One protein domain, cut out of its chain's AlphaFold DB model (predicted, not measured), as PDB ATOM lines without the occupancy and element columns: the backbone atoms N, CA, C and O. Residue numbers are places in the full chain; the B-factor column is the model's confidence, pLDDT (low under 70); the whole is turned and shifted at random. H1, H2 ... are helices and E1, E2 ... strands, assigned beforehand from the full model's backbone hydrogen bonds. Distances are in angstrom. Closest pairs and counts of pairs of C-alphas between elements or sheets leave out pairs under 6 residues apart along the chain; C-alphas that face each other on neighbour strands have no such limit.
ATOM      1  N   TYR A   7      43.250   6.073  30.757       66.62
ATOM      2  CA  TYR A   7      42.125   5.968  31.683       66.62
ATOM      3  C   TYR A   7      40.848   6.538  31.073       66.62
ATOM      4  O   TYR A   7      39.833   5.847  31.045       66.62
ATOM      5  N   SER A   8      40.912   7.747  30.504       69.69
ATOM      6  CA  SER A   8      39.754   8.355  29.837       69.69
ATOM      7  C   SER A   8      39.270   7.525  28.643       69.69
ATOM      8  O   SER A   8      38.064   7.384  28.425       69.69
ATOM      9  N   TRP A   9      40.193   6.933  27.878       70.12
ATOM     10  CA  TRP A   9      39.825   6.051  26.776       70.12
ATOM     11  C   TRP A   9      39.195   4.741  27.273       70.12
ATOM     12  O   TRP A   9      38.121   4.392  26.793       70.12
ATOM     13  N   ILE A  10      39.781   4.064  28.269       71.56
ATOM     14  CA  ILE A  10      39.212   2.842  28.871       71.56
ATOM     15  C   ILE A  10      37.812   3.111  29.423       71.56
ATOM     16  O   ILE A  10      36.892   2.339  29.168       71.56
ATOM     17  N   GLU A  11      37.631   4.217  30.144       77.44
ATOM     18  CA  GLU A  11      36.338   4.599  30.704       77.44
ATOM     19  C   GLU A  11      35.307   4.855  29.596       77.44
ATOM     20  O   GLU A  11      34.176   4.371  29.668       77.44
ATOM     21  N   LYS A  12      35.686   5.572  28.532       79.94
ATOM     22  CA  LYS A  12      34.799   5.816  27.390       79.94
ATOM     23  C   LYS A  12      34.399   4.513  26.694       79.94
ATOM     24  O   LYS A  12      33.212   4.306  26.439       79.94
ATOM     25  N   GLU A  13      35.362   3.648  26.397       79.88
ATOM     26  CA  GLU A  13      35.123   2.351  25.757       79.88
ATOM     27  C   GLU A  13      34.263   1.443  26.634       79.88
ATOM     28  O   GLU A  13      33.380   0.748  26.135       79.88
ATOM     29  N   TYR A  14      34.447   1.499  27.952       80.69
ATOM     30  CA  TYR A  14      33.600   0.788  28.897       80.69
ATOM     31  C   TYR A  14      32.147   1.290  28.863       80.69
ATOM     32  O   TYR A  14      31.215   0.494  28.748       80.69
ATOM     33  N   HIS A  15      31.916   2.604  28.855       85.06
ATOM     34  CA  HIS A  15      30.562   3.142  28.683       85.06
ATOM     35  C   HIS A  15      29.955   2.773  27.319       85.06
ATOM     36  O   HIS A  15      28.742   2.580  27.198       85.06
ATOM     37  N   GLU A  16      30.771   2.663  26.268       86.81
ATOM     38  CA  GLU A  16      30.324   2.160  24.968       86.81
ATOM     39  C   GLU A  16      29.969   0.666  25.016       86.81
ATOM     40  O   GLU A  16      28.932   0.283  24.462       86.81
ATOM     41  N   LEU A  17      30.745  -0.155  25.734       86.06
ATOM     42  CA  LEU A  17      30.424  -1.557  26.025       86.06
ATOM     43  C   LEU A  17      29.082  -1.675  26.747       86.06
ATOM     44  O   LEU A  17      28.229  -2.448  26.317       86.06
ATOM     45  N   LEU A  18      28.840  -0.866  27.775       87.06
ATOM     46  CA  LEU A  18      27.571  -0.863  28.501       87.06
ATOM     47  C   LEU A  18      26.385  -0.524  27.595       87.06
ATOM     48  O   LEU A  18      25.412  -1.273  27.520       87.06
ATOM     49  N   ARG A  19      26.492   0.545  26.799       89.06
ATOM     50  CA  ARG A  19      25.446   0.898  25.821       89.06
ATOM     51  C   ARG A  19      25.226  -0.205  24.785       89.06
ATOM     52  O   ARG A  19      24.099  -0.399  24.324       89.06
ATOM     53  N   LYS A  20      26.291  -0.897  24.369       90.62
ATOM     54  CA  LYS A  20      26.216  -2.039  23.449       90.62
ATOM     55  C   LYS A  20      25.483  -3.208  24.106       90.62
ATOM     56  O   LYS A  20      24.605  -3.779  23.460       90.62
ATOM     57  N   ALA A  21      25.774  -3.504  25.372       89.88
ATOM     58  CA  ALA A  21      25.068  -4.517  26.145       89.88
ATOM     59  C   ALA A  21      23.566  -4.201  26.235       89.88
ATOM     60  O   ALA A  21      22.766  -5.055  25.873       89.88
ATOM     61  N   GLU A  22      23.155  -2.970  26.556       88.31
ATOM     62  CA  GLU A  22      21.723  -2.602  26.605       88.31
ATOM     63  C   GLU A  22      20.994  -2.812  25.266       88.31
ATOM     64  O   GLU A  22      19.889  -3.365  25.193       88.31
ATOM     65  N   LYS A  23      21.634  -2.409  24.162       90.19
ATOM     66  CA  LYS A  23      21.080  -2.595  22.812       90.19
ATOM     67  C   LYS A  23      20.913  -4.066  22.445       90.19
ATOM     68  O   LYS A  23      19.983  -4.404  21.720       90.19
ATOM     69  N   ILE A  24      21.825  -4.922  22.896       88.25
ATOM     70  CA  ILE A  24      21.753  -6.365  22.666       88.25
ATOM     71  C   ILE A  24      20.698  -6.980  23.587       88.25
ATOM     72  O   ILE A  24      19.845  -7.726  23.115       88.25
ATOM     73  N   PHE A  25      20.714  -6.635  24.875       84.75
ATOM     74  CA  PHE A  25      19.807  -7.163  25.890       84.75
ATOM     75  C   PHE A  25      18.339  -6.989  25.492       84.75
ATOM     76  O   PHE A  25      17.581  -7.953  25.536       84.75
ATOM     77  N   SER A  26      17.974  -5.811  24.975       83.56
ATOM     78  CA  SER A  26      16.620  -5.522  24.465       83.56
ATOM     79  C   SER A  26      16.170  -6.371  23.263       83.56
ATOM     80  O   SER A  26      14.997  -6.329  22.900       83.56
ATOM     81  N   ARG A  27      17.074  -7.131  22.632       85.38
ATOM     82  CA  ARG A  27      16.814  -7.955  21.435       85.38
ATOM     83  C   ARG A  27      17.037  -9.449  21.660       85.38
ATOM     84  O   ARG A  27      16.820 -10.236  20.745       85.38
ATOM     85  N   LEU A  28      17.540  -9.848  22.826       79.00
ATOM     86  CA  LEU A  28      17.899 -11.237  23.086       79.00
ATOM     87  C   LEU A  28      16.679 -12.039  23.556       79.00
ATOM     88  O   LEU A  28      16.225 -11.896  24.690       79.00
ATOM     89  N   GLU A  29      16.215 -12.965  22.717       70.19
ATOM     90  CA  GLU A  29      15.005 -13.761  22.978       70.19
ATOM     91  C   GLU A  29      15.278 -15.069  23.742       70.19
ATOM     92  O   GLU A  29      14.576 -15.367  24.702       70.19
ATOM     93  N   CYS A  30      16.353 -15.808  23.426       69.12
ATOM     94  CA  CYS A  30      16.704 -17.066  24.115       69.12
ATOM     95  C   CYS A  30      18.179 -17.146  24.555       69.12
ATOM     96  O   CYS A  30      19.024 -16.407  24.042       69.12
ATOM     97  N   TRP A  31      18.499 -18.007  25.527       69.62
ATOM     98  CA  TRP A  31      19.888 -18.356  25.855       69.62
ATOM     99  C   TRP A  31      20.428 -19.337  24.798       69.62
ATOM    100  O   TRP A  31      19.700 -20.250  24.403       69.62
ATOM    101  N   PRO A  32      21.658 -19.158  24.282       66.94
ATOM    102  CA  PRO A  32      22.253 -20.096  23.342       66.94
ATOM    103  C   PRO A  32      22.527 -21.445  24.017       66.94
ATOM    104  O   PRO A  32      22.619 -21.552  25.237       66.94
ATOM    105  N   ASN A  33      22.702 -22.482  23.198       68.19
ATOM    106  CA  ASN A  33      23.076 -23.804  23.685       68.19
ATOM    107  C   ASN A  33      24.421 -23.735  24.434       68.19
ATOM    108  O   ASN A  33      25.443 -23.372  23.845       68.19
ATOM    109  N   ILE A  34      24.412 -24.131  25.707       68.12
ATOM    110  CA  ILE A  34      25.568 -24.132  26.610       68.12
ATOM    111  C   ILE A  34      26.767 -24.884  26.013       68.12
ATOM    112  O   ILE A  34      27.903 -24.436  26.138       68.12
ATOM    113  N   TYR A  35      26.525 -25.969  25.271       67.31
ATOM    114  CA  TYR A  35      27.574 -26.783  24.645       67.31
ATOM    115  C   TYR A  35      28.330 -26.074  23.511       67.31
ATOM    116  O   TYR A  35      29.280 -26.628  22.968       67.31
ATOM    117  N   SER A  36      27.899 -24.870  23.123       68.62
ATOM    118  CA  SER A  36      28.533 -24.070  22.067       68.62
ATOM    119  C   SER A  36      29.424 -22.942  22.590       68.62
ATOM    120  O   SER A  36      29.956 -22.174  21.785       68.62
ATOM    121  N   ILE A  37      29.569 -22.818  23.912       77.50
ATOM    122  CA  ILE A  37      30.326 -21.735  24.538       77.50
ATOM    123  C   ILE A  37      31.705 -22.237  24.928       77.50
ATOM    124  O   ILE A  37      31.861 -23.263  25.584       77.50
ATOM    125  N   TYR A  38      32.704 -21.482  24.496       83.06
ATOM    126  CA  TYR A  38      34.100 -21.732  24.789       83.06
ATOM    127  C   TYR A  38      34.804 -20.382  24.891       83.06
ATOM    128  O   TYR A  38      34.973 -19.677  23.892       83.06
ATOM    129  N   LEU A  39      35.175 -20.014  26.114       88.12
ATOM    130  CA  LEU A  39      36.038 -18.874  26.390       88.12
ATOM    131  C   LEU A  39      37.473 -19.366  26.242       88.12
ATOM    132  O   LEU A  39      38.052 -19.877  27.192       88.12
ATOM    133  N   LYS A  40      38.013 -19.268  25.025       87.88
ATOM    134  CA  LYS A  40      39.432 -19.537  24.776       87.88
ATOM    135  C   LYS A  40      40.276 -18.602  25.632       87.88
ATOM    136  O   LYS A  40      39.938 -17.424  25.677       87.88
ATOM    137  N   ASP A  41      41.360 -19.100  26.218       86.94
ATOM    138  CA  ASP A  41      42.292 -18.260  26.974       86.94
ATOM    139  C   ASP A  41      42.884 -17.115  26.133       86.94
ATOM    140  O   ASP A  41      42.938 -17.178  24.896       86.94
ATOM    141  N   ASP A  42      43.325 -16.077  26.836       91.12
ATOM    142  CA  ASP A  42      43.673 -14.750  26.340       91.12
ATOM    143  C   ASP A  42      42.510 -14.050  25.615       91.12
ATOM    144  O   ASP A  42      41.393 -14.556  25.473       91.12
ATOM    145  N   GLY A  43      42.731 -12.822  25.156       91.19
ATOM    146  CA  GLY A  43      41.719 -12.120  24.378       91.19
ATOM    147  C   GLY A  43      42.179 -10.777  23.855       91.19
ATOM    148  O   GLY A  43      43.304 -10.332  24.090       91.19
ATOM    149  N   GLN A  44      41.289 -10.115  23.125       90.81
ATOM    150  CA  GLN A  44      41.546  -8.764  22.645       90.81
ATOM    151  C   GLN A  44      40.249  -7.969  22.509       90.81
ATOM    152  O   GLN A  44      39.315  -8.411  21.840       90.81
ATOM    153  N   PHE A  45      40.227  -6.764  23.076       87.56
ATOM    154  CA  PHE A  45      39.159  -5.790  22.889       87.56
ATOM    155  C   PHE A  45      39.748  -4.443  22.454       87.56
ATOM    156  O   PHE A  45      40.491  -3.793  23.190       87.56
ATOM    157  N   GLY A  46      39.452  -4.046  21.214       84.12
ATOM    158  CA  GLY A  46      40.079  -2.880  20.593       84.12
ATOM    159  C   GLY A  46      41.620  -2.987  20.612       84.12
ATOM    160  O   GLY A  46      42.161  -4.017  20.190       84.12
ATOM    161  N   PRO A  47      42.349  -1.954  21.075       81.44
ATOM    162  CA  PRO A  47      43.803  -1.976  21.238       81.44
ATOM    163  C   PRO A  47      44.297  -2.706  22.501       81.44
ATOM    164  O   PRO A  47      45.513  -2.818  22.667       81.44
ATOM    165  N   ILE A  48      43.405  -3.179  23.386       82.69
ATOM    166  CA  ILE A  48      43.792  -3.907  24.601       82.69
ATOM    167  C   ILE A  48      43.854  -5.406  24.315       82.69
ATOM    168  O   ILE A  48      42.870  -6.008  23.883       82.69
ATOM    169  N   LYS A  49      45.001  -6.019  24.600       88.75
ATOM    170  CA  LYS A  49      45.200  -7.464  24.669       88.75
ATOM    171  C   LYS A  49      45.108  -7.917  26.128       88.75
ATOM    172  O   LYS A  49      45.752  -7.333  26.995       88.75
ATOM    173  N   PHE A  50      44.359  -8.982  26.370       89.38
ATOM    174  CA  PHE A  50      44.289  -9.668  27.657       89.38
ATOM    175  C   PHE A  50      45.170 -10.912  27.602       89.38
ATOM    176  O   PHE A  50      45.138 -11.627  26.595       89.38
ATOM    177  N   ILE A  51      45.939 -11.158  28.658       90.69
ATOM    178  CA  ILE A  51      46.706 -12.396  28.842       90.69
ATOM    179  C   ILE A  51      46.391 -13.025  30.200       90.69
ATOM    180  O   ILE A  51      45.937 -12.314  31.096       90.69
ATOM    181  N   ASN A  52      46.638 -14.330  30.349       89.00
ATOM    182  CA  ASN A  52      46.424 -15.073  31.601       89.00
ATOM    183  C   ASN A  52      44.968 -14.985  32.102       89.00
ATOM    184  O   ASN A  52      44.704 -14.778  33.286       89.00
ATOM    185  N   THR A  53      43.994 -15.131  31.198       91.44
ATOM    186  CA  THR A  53      42.563 -14.957  31.510       91.44
ATOM    187  C   THR A  53      41.897 -16.203  32.095       91.44
ATOM    188  O   THR A  53      40.680 -16.239  32.252       91.44
ATOM    189  N   CYS A  54      42.670 -17.221  32.463       91.38
ATOM    190  CA  CYS A  54      42.158 -18.502  32.935       91.38
ATOM    191  C   CYS A  54      41.161 -18.396  34.104       91.38
ATOM    192  O   CYS A  54      40.094 -19.018  34.080       91.38
ATOM    193  N   VAL A  55      41.460 -17.563  35.102       91.31
ATOM    194  CA  VAL A  55      40.584 -17.348  36.264       91.31
ATOM    195  C   VAL A  55      39.293 -16.607  35.883       91.31
ATOM    196  O   VAL A  55      38.218 -17.165  36.123       91.31
ATOM    197  N   PRO A  56      39.330 -15.414  35.252       92.56
ATOM    198  CA  PRO A  56      38.105 -14.720  34.857       92.56
ATOM    199  C   PRO A  56      37.270 -15.519  33.847       92.56
ATOM    200  O   PRO A  56      36.046 -15.508  33.948       92.56
ATOM    201  N   ASP A  57      37.889 -16.272  32.933       93.75
ATOM    202  CA  ASP A  57      37.172 -17.159  32.005       93.75
ATOM    203  C   ASP A  57      36.402 -18.252  32.750       93.75
ATOM    204  O   ASP A  57      35.240 -18.527  32.442       93.75
ATOM    205  N   SER A  58      37.040 -18.849  33.758       93.00
ATOM    206  CA  SER A  58      36.437 -19.874  34.610       93.00
ATOM    207  C   SER A  58      35.257 -19.315  35.414       93.00
ATOM    208  O   SER A  58      34.197 -19.943  35.461       93.00
ATOM    209  N   PHE A  59      35.389 -18.109  35.981       93.12
ATOM    210  CA  PHE A  59      34.280 -17.418  36.654       93.12
ATOM    211  C   PHE A  59      33.125 -17.131  35.712       93.12
ATOM    212  O   PHE A  59      31.989 -17.489  36.017       93.12
ATOM    213  N   LEU A  60      33.422 -16.502  34.572       94.31
ATOM    214  CA  LEU A  60      32.437 -16.154  33.556       94.31
ATOM    215  C   LEU A  60      31.655 -17.388  33.114       94.31
ATOM    216  O   LEU A  60      30.433 -17.319  32.995       94.31
ATOM    217  N   MET A  61      32.328 -18.525  32.930       93.50
ATOM    218  CA  MET A  61      31.660 -19.768  32.572       93.50
ATOM    219  C   MET A  61      30.784 -20.304  33.716       93.50
ATOM    220  O   MET A  61      29.617 -20.623  33.490       93.50
ATOM    221  N   ALA A  62      31.305 -20.352  34.946       94.44
ATOM    222  CA  ALA A  62      30.575 -20.834  36.121       94.44
ATOM    223  C   ALA A  62      29.262 -20.065  36.353       94.44
ATOM    224  O   ALA A  62      28.189 -20.659  36.462       94.44
ATOM    225  N   ILE A  63      29.325 -18.733  36.356       93.56
ATOM    226  CA  ILE A  63      28.149 -17.887  36.599       93.56
ATOM    227  C   ILE A  63      27.166 -17.888  35.429       93.56
ATOM    228  O   ILE A  63      25.953 -17.787  35.630       93.56
ATOM    229  N   TYR A  64      27.675 -18.024  34.205       92.31
ATOM    230  CA  TYR A  64      26.840 -18.101  33.019       92.31
ATOM    231  C   TYR A  64      25.983 -19.366  33.027       92.31
ATOM    232  O   TYR A  64      24.794 -19.289  32.714       92.31
ATOM    233  N   ILE A  65      26.540 -20.507  33.459       90.38
ATOM    234  CA  ILE A  65      25.757 -21.731  33.670       90.38
ATOM    235  C   ILE A  65      24.616 -21.474  34.648       90.38
ATOM    236  O   ILE A  65      23.461 -21.704  34.284       90.38
ATOM    237  N   CYS A  66      24.897 -20.887  35.814       92.44
ATOM    238  CA  CYS A  66      23.850 -20.562  36.785       92.44
ATOM    239  C   CYS A  66      22.731 -19.694  36.175       92.44
ATOM    240  O   CYS A  66      21.553 -19.964  36.403       92.44
ATOM    241  N   CYS A  67      23.069 -18.697  35.348       91.19
ATOM    242  CA  CYS A  67      22.075 -17.860  34.660       91.19
ATOM    243  C   CYS A  67      21.247 -18.632  33.628       91.19
ATOM    244  O   CYS A  67      20.048 -18.401  33.489       91.19
ATOM    245  N   THR A  68      21.875 -19.532  32.874       88.25
ATOM    246  CA  THR A  68      21.176 -20.291  31.826       88.25
ATOM    247  C   THR A  68      20.195 -21.312  32.391       88.25
ATOM    248  O   THR A  68      19.219 -21.653  31.726       88.25
ATOM    249  N   GLN A  69      20.449 -21.791  33.609       88.38
ATOM    250  CA  GLN A  69      19.675 -22.856  34.242       88.38
ATOM    251  C   GLN A  69      18.640 -22.333  35.239       88.38
ATOM    252  O   GLN A  69      17.637 -23.001  35.474       88.38
ATOM    253  N   ASN A  70      18.848 -21.140  35.805       90.00
ATOM    254  CA  ASN A  70      17.953 -20.554  36.797       90.00
ATOM    255  C   ASN A  70      17.564 -19.113  36.425       90.00
ATOM    256  O   ASN A  70      18.371 -18.182  36.484       90.00
ATOM    257  N   ILE A  71      16.282 -18.917  36.091       90.31
ATOM    258  CA  ILE A  71      15.739 -17.613  35.680       90.31
ATOM    259  C   ILE A  71      15.817 -16.549  36.782       90.31
ATOM    260  O   ILE A  71      15.971 -15.368  36.473       90.31
ATOM    261  N   HIS A  72      15.756 -16.937  38.059       92.44
ATOM    262  CA  HIS A  72      15.865 -15.997  39.173       92.44
ATOM    263  C   HIS A  72      17.299 -15.488  39.324       92.44
ATOM    264  O   HIS A  72      17.491 -14.294  39.538       92.44
ATOM    265  N   ILE A  73      18.304 -16.350  39.124       93.94
ATOM    266  CA  ILE A  73      19.714 -15.927  39.072       93.94
ATOM    267  C   ILE A  73      19.961 -15.038  37.857       93.94
ATOM    268  O   ILE A  73      20.567 -13.979  37.992       93.94
ATOM    269  N   ALA A  74      19.437 -15.411  36.685       92.25
ATOM    270  CA  ALA A  74      19.518 -14.557  35.505       92.25
ATOM    271  C   ALA A  74      18.894 -13.177  35.758       92.25
ATOM    272  O   ALA A  74      19.475 -12.160  35.390       92.25
ATOM    273  N   SER A  75      17.718 -13.127  36.389       92.12
ATOM    274  CA  SER A  75      17.060 -11.869  36.745       92.12
ATOM    275  C   SER A  75      17.896 -11.056  37.734       92.12
ATOM    276  O   SER A  75      18.047  -9.854  37.528       92.12
ATOM    277  N   LEU A  76      18.457 -11.704  38.763       93.44
ATOM    278  CA  LEU A  76      19.329 -11.067  39.747       93.44
ATOM    279  C   LEU A  76      20.559 -10.463  39.067       93.44
ATOM    280  O   LEU A  76      20.833  -9.288  39.234       93.44
ATOM    281  N   PHE A  77      21.290 -11.214  38.247       94.06
ATOM    282  CA  PHE A  77      22.506 -10.682  37.622       94.06
ATOM    283  C   PHE A  77      22.201  -9.605  36.577       94.06
ATOM    284  O   PHE A  77      22.973  -8.663  36.426       94.06
ATOM    285  N   ASN A  78      21.047  -9.674  35.906       90.56
ATOM    286  CA  ASN A  78      20.627  -8.634  34.966       90.56
ATOM    287  C   ASN A  78      20.179  -7.328  35.649       90.56
ATOM    288  O   ASN A  78      20.164  -6.282  34.994       90.56
ATOM    289  N   SER A  79      19.834  -7.331  36.942       89.81
ATOM    290  CA  SER A  79      19.503  -6.084  37.647       89.81
ATOM    291  C   SER A  79      20.735  -5.266  38.050       89.81
ATOM    292  O   SER A  79      20.579  -4.098  38.394       89.81
ATOM    293  N   PHE A  80      21.945  -5.828  37.949       90.12
ATOM    294  CA  PHE A  80      23.192  -5.160  38.332       90.12
ATOM    295  C   PHE A  80      24.115  -5.024  37.128       90.12
ATOM    296  O   PHE A  80      24.541  -6.009  36.535       90.12
ATOM    297  N   GLU A  81      24.445  -3.786  36.767       86.62
ATOM    298  CA  GLU A  81      25.185  -3.460  35.542       86.62
ATOM    299  C   GLU A  81      26.517  -4.219  35.413       86.62
ATOM    300  O   GLU A  81      26.827  -4.732  34.333       86.62
ATOM    301  N   LYS A  82      27.244  -4.373  36.533       89.44
ATOM    302  CA  LYS A  82      28.531  -5.087  36.620       89.44
ATOM    303  C   LYS A  82      28.458  -6.534  36.128       89.44
ATOM    304  O   LYS A  82      29.409  -7.031  35.535       89.44
ATOM    305  N   LEU A  83      27.327  -7.199  36.363       92.88
ATOM    306  CA  LEU A  83      27.100  -8.597  35.994       92.88
ATOM    307  C   LEU A  83      26.259  -8.717  34.718       92.88
ATOM    308  O   LEU A  83      26.484  -9.623  33.916       92.88
ATOM    309  N   ARG A  84      25.337  -7.776  34.474       92.44
ATOM    310  CA  ARG A  84      24.501  -7.752  33.267       92.44
ATOM    311  C   ARG A  84      25.352  -7.720  32.003       92.44
ATOM    312  O   ARG A  84      25.146  -8.543  31.112       92.44
ATOM    313  N   ALA A  85      26.304  -6.789  31.912       92.75
ATOM    314  CA  ALA A  85      27.112  -6.608  30.707       92.75
ATOM    315  C   ALA A  85      27.853  -7.890  30.267       92.75
ATOM    316  O   ALA A  85      27.629  -8.327  29.130       92.75
ATOM    317  N   PRO A  86      28.649  -8.559  31.127       93.38
ATOM    318  CA  PRO A  86      29.321  -9.794  30.735       93.38
ATOM    319  C   PRO A  86      28.337 -10.906  30.355       93.38
ATOM    320  O   PRO A  86      28.562 -11.596  29.360       93.38
ATOM    321  N   MET A  87      27.213 -11.058  31.065       92.81
ATOM    322  CA  MET A  87      26.221 -12.100  30.752       92.81
ATOM    323  C   MET A  87      25.557 -11.890  29.391       92.81
ATOM    324  O   MET A  87      25.392 -12.840  28.619       92.81
ATOM    325  N   VAL A  88      25.223 -10.641  29.061       92.25
ATOM    326  CA  VAL A  88      24.673 -10.269  27.752       92.25
ATOM    327  C   VAL A  88      25.658 -10.592  26.633       92.25
ATOM    328  O   VAL A  88      25.268 -11.176  25.619       92.25
ATOM    329  N   PHE A  89      26.934 -10.259  26.815       93.25
ATOM    330  CA  PHE A  89      27.957 -10.534  25.815       93.25
ATOM    331  C   PHE A  89      28.219 -12.027  25.633       93.25
ATOM    332  O   PHE A  89      28.260 -12.489  24.492       93.25
ATOM    333  N   LEU A  90      28.295 -12.810  26.714       92.06
ATOM    334  CA  LEU A  90      28.389 -14.272  26.616       92.06
ATOM    335  C   LEU A  90      27.191 -14.858  25.863       92.06
ATOM    336  O   LEU A  90      27.361 -15.677  24.959       92.06
ATOM    337  N   ARG A  91      25.976 -14.382  26.165       89.25
ATOM    338  CA  ARG A  91      24.742 -14.798  25.483       89.25
ATOM    339  C   ARG A  91      24.751 -14.449  23.991       89.25
ATOM    340  O   ARG A  91      24.242 -15.225  23.186       89.25
ATOM    341  N   ALA A  92      25.375 -13.338  23.616       89.69
ATOM    342  CA  ALA A  92      25.582 -12.930  22.230       89.69
ATOM    343  C   ALA A  92      26.836 -13.546  21.569       89.69
ATOM    344  O   ALA A  92      27.136 -13.213  20.424       89.69
ATOM    345  N   ARG A  93      27.563 -14.441  22.260       90.12
ATOM    346  CA  ARG A  93      28.842 -15.038  21.817       90.12
ATOM    347  C   ARG A  93      29.951 -14.014  21.547       90.12
ATOM    348  O   ARG A  93      30.839 -14.229  20.726       90.12
ATOM    349  N   MET A  94      29.901 -12.893  22.253       92.38
ATOM    350  CA  MET A  94      30.850 -11.786  22.182       92.38
ATOM    351  C   MET A  94      31.870 -11.923  23.314       92.38
ATOM    352  O   MET A  94      31.852 -11.194  24.301       92.38
ATOM    353  N   TYR A  95      32.710 -12.953  23.219       93.00
ATOM    354  CA  TYR A  95      33.533 -13.412  24.340       93.00
ATOM    355  C   TYR A  95      34.569 -12.380  24.801       93.00
ATOM    356  O   TYR A  95      34.759 -12.201  25.999       93.00
ATOM    357  N   ASN A  96      35.194 -11.655  23.872       92.94
ATOM    358  CA  ASN A  96      36.165 -10.620  24.224       92.94
ATOM    359  C   ASN A  96      35.508  -9.436  24.942       92.94
ATOM    360  O   ASN A  96      36.080  -8.910  25.891       92.94
ATOM    361  N   GLU A  97      34.304  -9.037  24.529       93.06
ATOM    362  CA  GLU A  97      33.524  -8.014  25.222       93.06
ATOM    363  C   GLU A  97      33.096  -8.466  26.619       93.06
ATOM    364  O   GLU A  97      33.164  -7.676  27.559       93.06
ATOM    365  N   ALA A  98      32.719  -9.740  26.778       93.69
ATOM    366  CA  ALA A  98      32.416 -10.302  28.090       93.69
ATOM    367  C   ALA A  98      33.630 -10.209  29.027       93.69
ATOM    368  O   ALA A  98      33.516  -9.634  30.110       93.69
ATOM    369  N   LYS A  99      34.806 -10.671  28.575       92.56
ATOM    370  CA  LYS A  99      36.064 -10.561  29.331       92.56
ATOM    371  C   LYS A  99      36.410  -9.114  29.659       92.56
ATOM    372  O   LYS A  99      36.684  -8.808  30.812       92.56
ATOM    373  N   ALA A 100      36.348  -8.219  28.673       90.62
ATOM    374  CA  ALA A 100      36.650  -6.803  28.865       90.62
ATOM    375  C   ALA A 100      35.739  -6.168  29.926       90.62
ATOM    376  O   ALA A 100      36.224  -5.476  30.819       90.62
ATOM    377  N   SER A 101      34.430  -6.442  29.864       91.12
ATOM    378  CA  SER A 101      33.466  -5.917  30.836       91.12
ATOM    379  C   SER A 101      33.684  -6.462  32.251       91.12
ATOM    380  O   SER A 101      33.536  -5.713  33.210       91.12
ATOM    381  N   TRP A 102      34.089  -7.728  32.387       91.88
ATOM    382  CA  TRP A 102      34.436  -8.333  33.674       91.88
ATOM    383  C   TRP A 102      35.722  -7.734  34.251       91.88
ATOM    384  O   TRP A 102      35.740  -7.227  35.370       91.88
ATOM    385  N   LEU A 103      36.793  -7.726  33.454       89.12
ATOM    386  CA  LEU A 103      38.117  -7.252  33.858       89.12
ATOM    387  C   LEU A 103      38.145  -5.762  34.198       89.12
ATOM    388  O   LEU A 103      38.915  -5.360  35.065       89.12
ATOM    389  N   TYR A 104      37.291  -4.951  33.567       85.81
ATOM    390  CA  TYR A 104      37.146  -3.539  33.918       85.81
ATOM    391  C   TYR A 104      36.833  -3.352  35.412       85.81
ATOM    392  O   TYR A 104      37.443  -2.510  36.070       85.81
ATOM    393  N   TRP A 105      35.938  -4.173  35.971       82.56
ATOM    394  CA  TRP A 105      35.551  -4.097  37.382       82.56
ATOM    395  C   TRP A 105      36.506  -4.821  38.332       82.56
ATOM    396  O   TRP A 105      36.541  -4.494  39.516       82.56
ATOM    397  N   CYS A 106      37.302  -5.776  37.848       77.81
ATOM    398  CA  CYS A 106      38.253  -6.543  38.661       77.81
ATOM    399  C   CYS A 106      39.641  -5.888  38.805       77.81
ATOM    400  O   CYS A 106      40.622  -6.600  38.977       77.81
ATOM    401  N   ASN A 107      39.737  -4.553  38.764       61.50
ATOM    402  CA  ASN A 107      41.001  -3.797  38.727       61.50
ATOM    403  C   ASN A 107      41.840  -4.053  37.461       61.50
ATOM    404  O   ASN A 107      43.016  -4.413  37.524       61.50
ATOM    405  N   GLY A 108      41.251  -3.762  36.297       51.53
ATOM    406  CA  GLY A 108      41.956  -3.622  35.020       51.53
ATOM    407  C   GLY A 108      42.928  -2.436  35.005       51.53
ATOM    408  O   GLY A 108      42.740  -1.472  34.265       51.53
ATOM    409  N   THR A 109      43.986  -2.484  35.812       53.03
ATOM    410  CA  THR A 109      45.167  -1.650  35.585       53.03
ATOM    411  C   THR A 109      45.829  -2.181  34.325       53.03
ATOM    412  O   THR A 109      46.428  -3.256  34.339       53.03
ATOM    413  N   VAL A 110      45.698  -1.452  33.213       55.94
ATOM    414  CA  VAL A 110      46.513  -1.737  32.033       55.94
ATOM    415  C   VAL A 110      47.967  -1.703  32.463       55.94
ATOM    416  O   VAL A 110      48.457  -0.698  32.977       55.94
ATOM    417  N   THR A 111      48.617  -2.842  32.300       59.00
ATOM    418  CA  THR A 111      49.875  -3.133  32.967       59.00
ATOM    419  C   THR A 111      51.027  -2.569  32.148       59.00
ATOM    420  O   THR A 111      51.948  -1.990  32.715       59.00
ATOM    421  N   GLU A 112      50.955  -2.650  30.811       65.62
ATOM    422  CA  GLU A 112      52.051  -2.233  29.932       65.62
ATOM    423  C   GLU A 112      51.570  -1.739  28.553       65.62
ATOM    424  O   GLU A 112      50.544  -2.178  28.028       65.62
ATOM    425  N   TYR A 113      52.336  -0.827  27.940       65.50
ATOM    426  CA  TYR A 113      52.213  -0.463  26.523       65.50
ATOM    427  C   TYR A 113      53.400  -1.049  25.763       65.50
ATOM    428  O   TYR A 113      54.524  -0.557  25.881       65.50
ATOM    429  N   THR A 114      53.157  -2.091  24.976       59.91
ATOM    430  CA  THR A 114      54.177  -2.763  24.167       59.91
ATOM    431  C   THR A 114      53.709  -2.823  22.715       59.91
ATOM    432  O   THR A 114      52.554  -3.117  22.427       59.91
ATOM    433  N   GLU A 115      54.590  -2.467  21.773       61.31
ATOM    434  CA  GLU A 115      54.334  -2.591  20.323       61.31
ATOM    435  C   GLU A 115      53.027  -1.935  19.815       61.31
ATOM    436  O   GLU A 115      52.329  -2.476  18.958       61.31
ATOM    437  N   ASN A 116      52.677  -0.752  20.330       64.81
ATOM    438  CA  ASN A 116      51.412  -0.063  20.029       64.81
ATOM    439  C   ASN A 116      50.136  -0.799  20.467       64.81
ATOM    440  O   ASN A 116      49.053  -0.535  19.936       64.81
ATOM    441  N   LYS A 117      50.243  -1.699  21.444       68.75
ATOM    442  CA  LYS A 117      49.114  -2.373  22.082       68.75
ATOM    443  C   LYS A 117      49.184  -2.191  23.591       68.75
ATOM    444  O   LYS A 117      50.259  -2.171  24.188       68.75
ATOM    445  N   TYR A 118      48.014  -2.059  24.196       79.50
ATOM    446  CA  TYR A 118      47.871  -2.087  25.644       79.50
ATOM    447  C   TYR A 118      47.753  -3.544  26.069       79.50
ATOM    448  O   TYR A 118      46.929  -4.268  25.519       79.50
ATOM    449  N   VAL A 119      48.579  -3.996  27.006       84.69
ATOM    450  CA  VAL A 119      48.507  -5.357  27.544       84.69
ATOM    451  C   VAL A 119      48.004  -5.286  28.977       84.69
ATOM    452  O   VAL A 119      48.485  -4.491  29.785       84.69
ATOM    453  N   THR A 120      46.997  -6.099  29.276       84.56
ATOM    454  CA  THR A 120      46.486  -6.317  30.628       84.56
ATOM    455  C   THR A 120      46.756  -7.761  31.005       84.56
ATOM    456  O   THR A 120      46.215  -8.677  30.378       84.56
ATOM    457  N   ASP A 121      47.603  -7.947  32.011       87.00
ATOM    458  CA  ASP A 121      47.774  -9.240  32.659       87.00
ATOM    459  C   ASP A 121      46.606  -9.474  33.623       87.00
ATOM    460  O   ASP A 121      46.408  -8.709  34.566       87.00
ATOM    461  N   ALA A 122      45.794 -10.492  33.336       88.31
ATOM    462  CA  ALA A 122      44.620 -10.859  34.119       88.31
ATOM    463  C   ALA A 122      44.916 -11.946  35.167       88.31
ATOM    464  O   ALA A 122      43.978 -12.507  35.747       88.31
TER     465      ALA A 122
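Overview. This is residues 7 to 122 of the 252 residues of the protein "uncharacterized protein LOC113037835 isoform X1" of Carassius auratus (UniProt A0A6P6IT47). A helical hairpin, H4 and H5, makes the core; two long helices, H1 and H2, cover it from opposite sides, each lying roughly along the length of the domain. A small four-stranded sheet packs on H5 at one end, and the short helix H3 sits at the other. The printed part has 116 residues with five named helices and four named strands, in the order H1 E1 E2 H2 H3 H4 H5 E3 E4; the mixed sheet runs E1, E2, E4, E3. The class is mixed, helices and strands, and the whole is compact, with a radius of gyration of the C-alphas of 13.9 A and an elongated outline of 43 by 25 by 19 A.

Along the chain. Begin with the sheet: E1 is residues 43 to 45, E2 48 to 51, E4 117 to 121 and E3 112 to 114. Find C-alpha 121 at (47.774, -9.240, 32.659), where E4 ends after 12.7 A. H5 is residues 95 to 105, 16.2 A long, and H4 is residues 81 to 91, 15.2 A. Find C-alpha 7 at (42.125, 5.968, 31.683); from there H1 runs 26.5 A to residue 25. H2, residues 54 to 69, covers 22.9 A from C-alpha 54 at (42.158, -18.502, 32.935), and H3 is residues 71 to 78.

Arrangement. In the sheet, E1 and E2 form an antiparallel hairpin, with N 45 and O 48 at 2.9 A. E2 and E4 are parallel, with N 49 and O 118 at 2.8 A. E3 and E4 form the other strand hairpin, with N 119 and O 112 at 2.9 A. H5 is on one face of this sheet, in two layers, a sheet with a helix on one face; its height over the sheet is 9.0 A, and it runs across the strands, over E1 and E2. H4 and H5 touch at Pro 86 and Ala 98, C-alphas 4.1 A apart, at a shallow tilt of 12 degrees, opposite ways. H4 is the hub, touching four helices. Residues 17 to 25 of H1 touch it, closest at the C-alphas of Ala 21 and Ala 85, 5.4 A, at a steep tilt of 60 degrees. Residues 60 to 64 of H2 touch it about perpendicular, at 82 degrees, closest at the C-alphas of Tyr 64 and Met 87, 6.4 A. H3 and H4 touch only at the corner; H1 and H2 are apart. In H1, H2 and H3 every O i to N i+4 pair is within hydrogen-bond range; in H4 and in H5, 6 of 7 are.

Size, cuts and confidence. The two C-alphas farthest apart, those of His 72 and Glu 115, are 44.9 A apart. The printed part has no cut. Look to residues 26 to 42 for the long link, from H1 to E1. The mean pLDDT of the printed part is 84.2; residues 7 to 8, 30 to 36 and 107 to 117 are under 70.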